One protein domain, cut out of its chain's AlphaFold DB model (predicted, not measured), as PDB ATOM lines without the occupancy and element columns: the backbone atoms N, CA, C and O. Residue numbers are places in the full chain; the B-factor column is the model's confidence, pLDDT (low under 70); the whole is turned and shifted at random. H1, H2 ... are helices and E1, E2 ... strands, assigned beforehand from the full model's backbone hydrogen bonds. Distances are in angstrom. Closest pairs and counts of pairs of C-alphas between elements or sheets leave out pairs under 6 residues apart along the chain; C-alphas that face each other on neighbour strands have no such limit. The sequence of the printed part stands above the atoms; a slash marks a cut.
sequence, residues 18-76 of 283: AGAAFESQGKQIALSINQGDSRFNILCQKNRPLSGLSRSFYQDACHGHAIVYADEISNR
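This is residues 18 to 76 of the 283 residues of the protein "Periplasmic protein" of Neisseria flavescens (UniProt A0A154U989). The domain is a long two-stranded hairpin, E1 and E2, that runs out like an arm from a small head made of the short helix H1, a long looping stretch of residues 46 to 69, and the four-residue helix H2. The arm makes much of the length, and its tip, residues 24 to 29, sticks out free. The printed part has 59 residues, with two named strands and two named helices in the order E1, E2, H1, H2 along the chain; the sheet has the order E1 - E2 and is antiparallel. The class is mixed, helices and strands, though under half of the residues, 29 of 59, are in named elements. The whole is extended, with a radius of gyration of the C-alphas of 16.4 A and spans of 55 by 25 by 16 A.

E1, residues 18 to 25, and E2, residues 28 to 36, form a hairpin of antiparallel neighbours, with 169 degrees between their N-to-C directions. The C-alphas of Ala 18 and Gln 35 face each other at 4.4 A, and those of Gln 25 and Gln 28 at 5.2 A. N 19 and O 34 are within hydrogen-bond range at 2.8 A, as are N 30 and O 23 at 2.9 A. H1, residues 38 to 45, follows E2 by a tight link of 1 residue. E1 and H1 are apart. H2, residues 70 to 73, is close to H1 but not clearly touching it, with 2 pairs of C-alphas within 8 A; the closest C-alphas are those of Phe 40 and Ile 73, 6.6 A apart. H2 is apart from E1 and from E2. Outside the named strands, residues 57 to 58 pair with residues 68 to 69, antiparallel. In H1 every O i to N i+4 pair is within hydrogen-bond range; H2 is too short for such a pair, and its 1 pair of O i and N i+3 is within range.

E1 begins at C-alpha 18, (218.242, 222.327, 125.293), and is 23.2 A long from first to last C-alpha. E2, residues 28 to 36, is 26.3 A long and ends at C-alpha 36, (215.515, 218.197, 128.712). H1, residues 38 to 45, measures 10.6 A. H2, residues 70 to 73, measures 5.8 A and ends at C-alpha 73, (204.296, 213.877, 131.342).

The two C-alphas farthest apart are those of Gly 26 and Ser 54, 55.0 A. The printed part has no cut. The link from E1 to E2 is tight, with 2 residues, and the link from H1 to H2 is long, with 24. The mean pLDDT of the printed part is 82.4; residues 52 to 53 and 74 to 76 are under 70.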
ATOM      1  N   ALA A  18     216.893 222.767 125.597       83.56
ATOM      2  CA  ALA A  18     218.242 222.327 125.293       83.56
ATOM      3  C   ALA A  18     219.236 223.341 125.859       83.56
ATOM      4  O   ALA A  18     219.196 224.524 125.518       83.56
ATOM      5  N   GLY A  19     220.134 222.875 126.721       83.88
ATOM      6  CA  GLY A  19     221.336 223.600 127.107       83.88
ATOM      7  C   GLY A  19     222.457 223.284 126.125       83.88
ATOM      8  O   GLY A  19     222.650 222.126 125.763       83.88
ATOM      9  N   ALA A  20     223.208 224.298 125.704       87.31
ATOM     10  CA  ALA A  20     224.375 224.116 124.850       87.31
ATOM     11  C   ALA A  20     225.616 224.704 125.526       87.31
ATOM     12  O   ALA A  20     225.584 225.826 126.031       87.31
ATOM     13  N   ALA A  21     226.709 223.946 125.510       88.12
ATOM     14  CA  ALA A  21     228.031 224.406 125.903       88.12
ATOM     15  C   ALA A  21     228.976 224.281 124.709       88.12
ATOM     16  O   ALA A  21     228.993 223.262 124.017       88.12
ATOM     17  N   PHE A  22     229.753 225.332 124.479       89.44
ATOM     18  CA  PHE A  22     230.715 225.415 123.392       89.44
ATOM     19  C   PHE A  22     232.084 225.766 123.967       89.44
ATOM     20  O   PHE A  22     232.225 226.778 124.654       89.44
ATOM     21  N   GLU A  23     233.087 224.947 123.668       89.75
ATOM     22  CA  GLU A  23     234.487 225.233 123.971       89.75
ATOM     23  C   GLU A  23     235.321 225.111 122.694       89.75
ATOM     24  O   GLU A  23     235.094 224.232 121.859       89.75
ATOM     25  N   SER A  24     236.303 225.998 122.547       88.94
ATOM     26  CA  SER A  24     237.265 225.961 121.453       88.94
ATOM     27  C   SER A  24     238.678 226.149 121.996       88.94
ATOM     28  O   SER A  24     239.002 227.214 122.519       88.94
ATOM     29  N   GLN A  25     239.541 225.149 121.799       87.00
ATOM     30  CA  GLN A  25     240.984 225.244 122.037       87.00
ATOM     31  C   GLN A  25     241.755 224.991 120.742       87.00
ATOM     32  O   GLN A  25     241.849 223.870 120.236       87.00
ATOM     33  N   GLY A  26     242.334 226.055 120.184       86.56
ATOM     34  CA  GLY A  26     243.052 225.988 118.912       86.56
ATOM     35  C   GLY A  26     242.143 225.514 117.774       86.56
ATOM     36  O   GLY A  26     241.231 226.227 117.374       86.56
ATOM     37  N   LYS A  27     242.412 224.313 117.240       80.69
ATOM     38  CA  LYS A  27     241.600 223.669 116.186       80.69
ATOM     39  C   LYS A  27     240.557 222.684 116.726       80.69
ATOM     40  O   LYS A  27     239.817 222.104 115.934       80.69
ATOM     41  N   GLN A  28     240.541 222.430 118.032       78.94
ATOM     42  CA  GLN A  28     239.591 221.516 118.654       78.94
ATOM     43  C   GLN A  28     238.355 222.292 119.088       78.94
ATOM     44  O   GLN A  28     238.464 223.312 119.765       78.94
ATOM     45  N   ILE A  29     237.194 221.791 118.679       82.88
ATOM     46  CA  ILE A  29     235.892 222.357 119.009       82.88
ATOM     47  C   ILE A  29     235.090 221.260 119.699       82.88
ATOM     48  O   ILE A  29     234.949 220.164 119.150       82.88
ATOM     49  N   ALA A  30     234.559 221.565 120.877       82.69
ATOM     50  CA  ALA A  30     233.618 220.719 121.591       82.69
ATOM     51  C   ALA A  30     232.268 221.436 121.672       82.69
ATOM     52  O   ALA A  30     232.165 222.543 122.202       82.69
ATOM     53  N   LEU A  31     231.231 220.789 121.142       82.75
ATOM     54  CA  LEU A  31     229.842 221.188 121.327       82.75
ATOM     55  C   LEU A  31     229.157 220.098 122.145       82.75
ATOM     56  O   LEU A  31     229.065 218.956 121.699       82.75
ATOM     57  N   SER A  32     228.676 220.458 123.330       82.62
ATOM     58  CA  SER A  32     227.839 219.591 124.153       82.62
ATOM     59  C   SER A  32     226.426 220.147 124.169       82.62
ATOM     60  O   SER A  32     226.228 221.331 124.446       82.62
ATOM     61  N   ILE A  33     225.452 219.299 123.856       82.25
ATOM     62  CA  ILE A  33     224.032 219.633 123.929       82.25
ATOM     63  C   ILE A  33     223.411 218.711 124.971       82.25
ATOM     64  O   ILE A  33     223.497 217.492 124.852       82.25
ATOM     65  N   ASN A  34     222.785 219.303 125.983       82.12
ATOM     66  CA  ASN A  34     221.998 218.594 126.977       82.12
ATOM     67  C   ASN A  34     220.520 218.915 126.754       82.12
ATOM     68  O   ASN A  34     220.112 220.068 126.876       82.12
ATOM     69  N   GLN A  35     219.741 217.905 126.392       81.94
ATOM     70  CA  GLN A  35     218.317 218.027 126.103       81.94
ATOM     71  C   GLN A  35     217.486 217.671 127.337       81.94
ATOM     72  O   GLN A  35     217.812 216.724 128.048       81.94
ATOM     73  N   GLY A  36     216.408 218.414 127.577       78.38
ATOM     74  CA  GLY A  36     215.515 218.197 128.712       78.38
ATOM     75  C   GLY A  36     214.035 218.376 128.379       78.38
ATOM     76  O   GLY A  36     213.646 218.896 127.330       78.38
ATOM     77  N   ASP A  37     213.206 217.930 129.317       83.56
ATOM     78  CA  ASP A  37     211.770 218.185 129.346       83.56
ATOM     79  C   ASP A  37     211.493 219.158 130.503       83.56
ATOM     80  O   ASP A  37     211.581 218.786 131.678       83.56
ATOM     81  N   SER A  38     211.125 220.398 130.176       85.12
ATOM     82  CA  SER A  38     210.883 221.467 131.149       85.12
ATOM     83  C   SER A  38     209.795 221.098 132.164       85.12
ATOM     84  O   SER A  38     209.872 221.437 133.348       85.12
ATOM     85  N   ARG A  39     208.785 220.332 131.740       84.50
ATOM     86  CA  ARG A  39     207.708 219.845 132.604       84.50
ATOM     87  C   ARG A  39     208.207 218.738 133.519       84.50
ATOM     88  O   ARG A  39     207.851 218.739 134.698       84.50
ATOM     89  N   PHE A  40     209.026 217.825 133.006       87.44
ATOM     90  CA  PHE A  40     209.696 216.812 133.822       87.44
ATOM     91  C   PHE A  40     210.569 217.474 134.893       87.44
ATOM     92  O   PHE A  40     210.460 217.135 136.070       87.44
ATOM     93  N   ASN A  41     211.339 218.495 134.516       87.44
ATOM     94  CA  ASN A  41     212.163 219.284 135.428       87.44
ATOM     95  C   ASN A  41     211.318 219.966 136.526       87.44
ATOM     96  O   ASN A  41     211.610 219.827 137.714       87.44
ATOM     97  N   ILE A  42     210.196 220.605 136.163       88.44
ATOM     98  CA  ILE A  42     209.243 221.178 137.134       88.44
ATOM     99  C   ILE A  42     208.702 220.108 138.095       88.44
ATOM    100  O   ILE A  42     208.514 220.383 139.280       88.44
ATOM    101  N   LEU A  43     208.420 218.891 137.618       89.31
ATOM    102  CA  LEU A  43     207.934 217.804 138.474       89.31
ATOM    103  C   LEU A  43     209.024 217.280 139.413       89.31
ATOM    104  O   LEU A  43     208.723 217.055 140.587       89.31
ATOM    105  N   CYS A  44     210.275 217.185 138.957       89.69
ATOM    106  CA  CYS A  44     211.417 216.871 139.817       89.69
ATOM    107  C   CYS A  44     211.580 217.889 140.955       89.69
ATOM    108  O   CYS A  44     211.780 217.503 142.106       89.69
ATOM    109  N   GLN A  45     211.407 219.183 140.670       89.75
ATOM    110  CA  GLN A  45     211.522 220.255 141.670       89.75
ATOM    111  C   GLN A  45     210.448 220.197 142.768       89.75
ATOM    112  O   GLN A  45     210.629 220.785 143.833       89.75
ATOM    113  N   LYS A  46     209.346 219.461 142.565       87.75
ATOM    114  CA  LYS A  46     208.322 219.266 143.608       87.75
ATOM    115  C   LYS A  46     208.777 218.341 144.739       87.75
ATOM    116  O   LYS A  46     208.066 218.258 145.737       87.75
ATOM    117  N   ASN A  47     209.898 217.634 144.569       84.62
ATOM    118  CA  ASN A  47     210.510 216.756 145.567       84.62
ATOM    119  C   ASN A  47     209.516 215.786 146.240       84.62
ATOM    120  O   ASN A  47     209.459 215.655 147.463       84.62
ATOM    121  N   ARG A  48     208.648 215.163 145.430       86.75
ATOM    122  CA  ARG A  48     207.551 214.319 145.923       86.75
ATOM    123  C   ARG A  48     208.069 212.934 146.328       86.75
ATOM    124  O   ARG A  48     208.714 212.288 145.499       86.75
ATOM    125  N   PRO A  49     207.729 212.431 147.530       83.31
ATOM    126  CA  PRO A  49     207.980 211.041 147.887       83.31
ATOM    127  C   PRO A  49     207.008 210.102 147.156       83.31
ATOM    128  O   PRO A  49     205.923 210.510 146.721       83.31
ATOM    129  N   LEU A  50     207.377 208.821 147.059       79.56
ATOM    130  CA  LEU A  50     206.519 207.788 146.480       79.56
ATOM    131  C   LEU A  50     205.203 207.688 147.259       79.56
ATOM    132  O   LEU A  50     205.194 207.437 148.463       79.56
ATOM    133  N   SER A  51     204.082 207.878 146.564       71.56
ATOM    134  CA  SER A  51     202.740 207.873 147.150       71.56
ATOM    135  C   SER A  51     201.799 206.996 146.321       71.56
ATOM    136  O   SER A  51     201.082 207.460 145.441       71.56
ATOM    137  N   GLY A  52     201.800 205.700 146.636       64.88
ATOM    138  CA  GLY A  52     200.938 204.699 146.004       64.88
ATOM    139  C   GLY A  52     201.632 203.930 144.876       64.88
ATOM    140  O   GLY A  52     202.027 204.493 143.862       64.88
ATOM    141  N   LEU A  53     201.732 202.609 145.048       69.81
ATOM    142  CA  LEU A  53     202.363 201.677 144.099       69.81
ATOM    143  C   LEU A  53     201.501 201.377 142.858       69.81
ATOM    144  O   LEU A  53     201.927 200.643 141.974       69.81
ATOM    145  N   SER A  54     200.277 201.906 142.795       78.81
ATOM    146  CA  SER A  54     199.329 201.630 141.710       78.81
ATOM    147  C   SER A  54     199.571 202.458 140.447       78.81
ATOM    148  O   SER A  54     198.980 202.161 139.410       78.81
ATOM    149  N   ARG A  55     200.411 203.497 140.512       84.44
ATOM    150  CA  ARG A  55     200.737 204.362 139.372       84.44
ATOM    151  C   ARG A  55     202.144 204.066 138.881       84.44
ATOM    152  O   ARG A  55     203.062 203.965 139.684       84.44
ATOM    153  N   SER A  56     202.321 203.981 137.567       84.44
ATOM    154  CA  SER A  56     203.650 203.893 136.959       84.44
ATOM    155  C   SER A  56     204.416 205.201 137.163       84.44
ATOM    156  O   SER A  56     203.871 206.290 136.965       84.44
ATOM    157  N   PHE A  57     205.685 205.094 137.542       86.69
ATOM    158  CA  PHE A  57     206.546 206.239 137.816       86.69
ATOM    159  C   PHE A  57     207.970 206.012 137.310       86.69
ATOM    160  O   PHE A  57     208.395 204.875 137.104       86.69
ATOM    161  N   TYR A  58     208.701 207.107 137.125       84.25
ATOM    162  CA  TYR A  58     210.126 207.094 136.820       84.25
ATOM    163  C   TYR A  58     210.924 207.051 138.124       84.25
ATOM    164  O   TYR A  58     210.822 207.965 138.946       84.25
ATOM    165  N   GLN A  59     211.692 205.983 138.323       80.00
ATOM    166  CA  GLN A  59     212.581 205.837 139.473       80.00
ATOM    167  C   GLN A  59     213.943 206.479 139.173       80.00
ATOM    168  O   GLN A  59     214.438 206.363 138.056       80.00
ATOM    169  N   ASP A  60     214.527 207.160 140.164       82.88
ATOM    170  CA  ASP A  60     215.875 207.753 140.109       82.88
ATOM    171  C   ASP A  60     216.118 208.723 138.934       82.88
ATOM    172  O   ASP A  60     217.253 209.013 138.569       82.88
ATOM    173  N   ALA A  61     215.043 209.272 138.363       83.62
ATOM    174  CA  ALA A  61     215.118 210.206 137.243       83.62
ATOM    175  C   ALA A  61     215.376 211.661 137.674       83.62
ATOM    176  O   ALA A  61     215.767 212.490 136.856       83.62
ATOM    177  N   CYS A  62     215.158 211.982 138.952       85.81
ATOM    178  CA  CYS A  62     215.339 213.317 139.511       85.81
ATOM    179  C   CYS A  62     216.500 213.355 140.506       85.81
ATOM    180  O   CYS A  62     216.689 212.430 141.299       85.81
ATOM    181  N   HIS A  63     217.217 214.481 140.546       81.31
ATOM    182  CA  HIS A  63     218.170 214.756 141.620       81.31
ATOM    183  C   HIS A  63     217.433 214.794 142.972       81.31
ATOM    184  O   HIS A  63     216.470 215.543 143.124       81.31
ATOM    185  N   GLY A  64     217.851 213.963 143.933       79.38
ATOM    186  CA  GLY A  64     217.169 213.818 145.228       79.38
ATOM    187  C   GLY A  64     216.067 212.749 145.279       79.38
ATOM    188  O   GLY A  64     215.316 212.719 146.248       79.38
ATOM    189  N   HIS A  65     215.978 211.863 144.278       83.25
ATOM    190  CA  HIS A  65     215.053 210.712 144.244       83.25
ATOM    191  C   HIS A  65     213.557 211.078 144.250       83.25
ATOM    192  O   HIS A  65     212.708 210.276 144.645       83.25
ATOM    193  N   ALA A  66     213.218 212.288 143.794       87.50
ATOM    194  CA  ALA A  66     211.832 212.703 143.622       87.50
ATOM    195  C   ALA A  66     211.106 211.822 142.593       87.50
ATOM    196  O   ALA A  66     211.672 211.452 141.562       87.50
ATOM    197  N   ILE A  67     209.835 211.523 142.857       89.50
ATOM    198  CA  ILE A  67     209.009 210.687 141.983       89.50
ATOM    199  C   ILE A  67     208.263 211.538 140.954       89.50
ATOM    200  O   ILE A  67     207.560 212.492 141.302       89.50
ATOM    201  N   VAL A  68     208.356 211.126 139.688       87.88
ATOM    202  CA  VAL A  68     207.565 211.655 138.568       87.88
ATOM    203  C   VAL A  68     206.659 210.548 138.045       87.88
ATOM    204  O   VAL A  68     207.143 209.489 137.643       87.88
ATOM    205  N   TYR A  69     205.346 210.775 138.042       87.19
ATOM    206  CA  TYR A  69     204.393 209.798 137.515       87.19
ATOM    207  C   TYR A  69     204.282 209.903 135.990       87.19
ATOM    208  O   TYR A  69     204.263 211.002 135.430       87.19
ATOM    209  N   ALA A  70     204.194 208.758 135.311       81.94
ATOM    210  CA  ALA A  70     204.243 208.692 133.849       81.94
ATOM    211  C   ALA A  70     203.078 209.433 133.168       81.94
ATOM    212  O   ALA A  70     203.252 210.075 132.132       81.94
ATOM    213  N   ASP A  71     201.893 209.407 133.777       82.12
ATOM    214  CA  ASP A  71     200.708 210.098 133.273       82.12
ATOM    215  C   ASP A  71     200.839 211.627 133.339       82.12
ATOM    216  O   ASP A  71     200.249 212.330 132.517       82.12
ATOM    217  N   GLU A  72     201.669 212.164 134.238       81.75
ATOM    218  CA  GLU A  72     201.862 213.609 134.373       81.75
ATOM    219  C   GLU A  72     202.679 214.214 133.222       81.75
ATOM    220  O   GLU A  72     202.559 215.417 132.998       81.75
ATOM    221  N   ILE A  73     203.454 213.425 132.471       77.44
ATOM    222  CA  ILE A  73     204.296 213.877 131.342       77.44
ATOM    223  C   ILE A  73     203.536 213.882 130.003       77.44
ATOM    224  O   ILE A  73     203.898 214.587 129.065       77.44
ATOM    225  N   SER A  74     202.409 213.173 129.926       63.25
ATOM    226  CA  SER A  74     201.695 212.856 128.678       63.25
ATOM    227  C   SER A  74     201.002 214.027 127.951       63.25
ATOM    228  O   SER A  74     200.517 213.852 126.836       63.25
ATOM    229  N   ASN A  75     200.962 215.234 128.528       54.72
ATOM    230  CA  ASN A  75     200.115 216.341 128.051       54.72
ATOM    231  C   ASN A  75     200.697 217.192 126.900       54.72
ATOM    232  O   ASN A  75     200.183 218.278 126.615       54.72
ATOM    233  N   ARG A  76     201.754 216.741 126.215       62.66
ATOM    234  CA  ARG A  76     202.248 217.422 125.005       62.66
ATOM    235  C   ARG A  76     201.374 217.057 123.807       62.66
ATOM    236  O   ARG A  76     200.905 215.931 123.680       62.66
TER     237      ARG A  76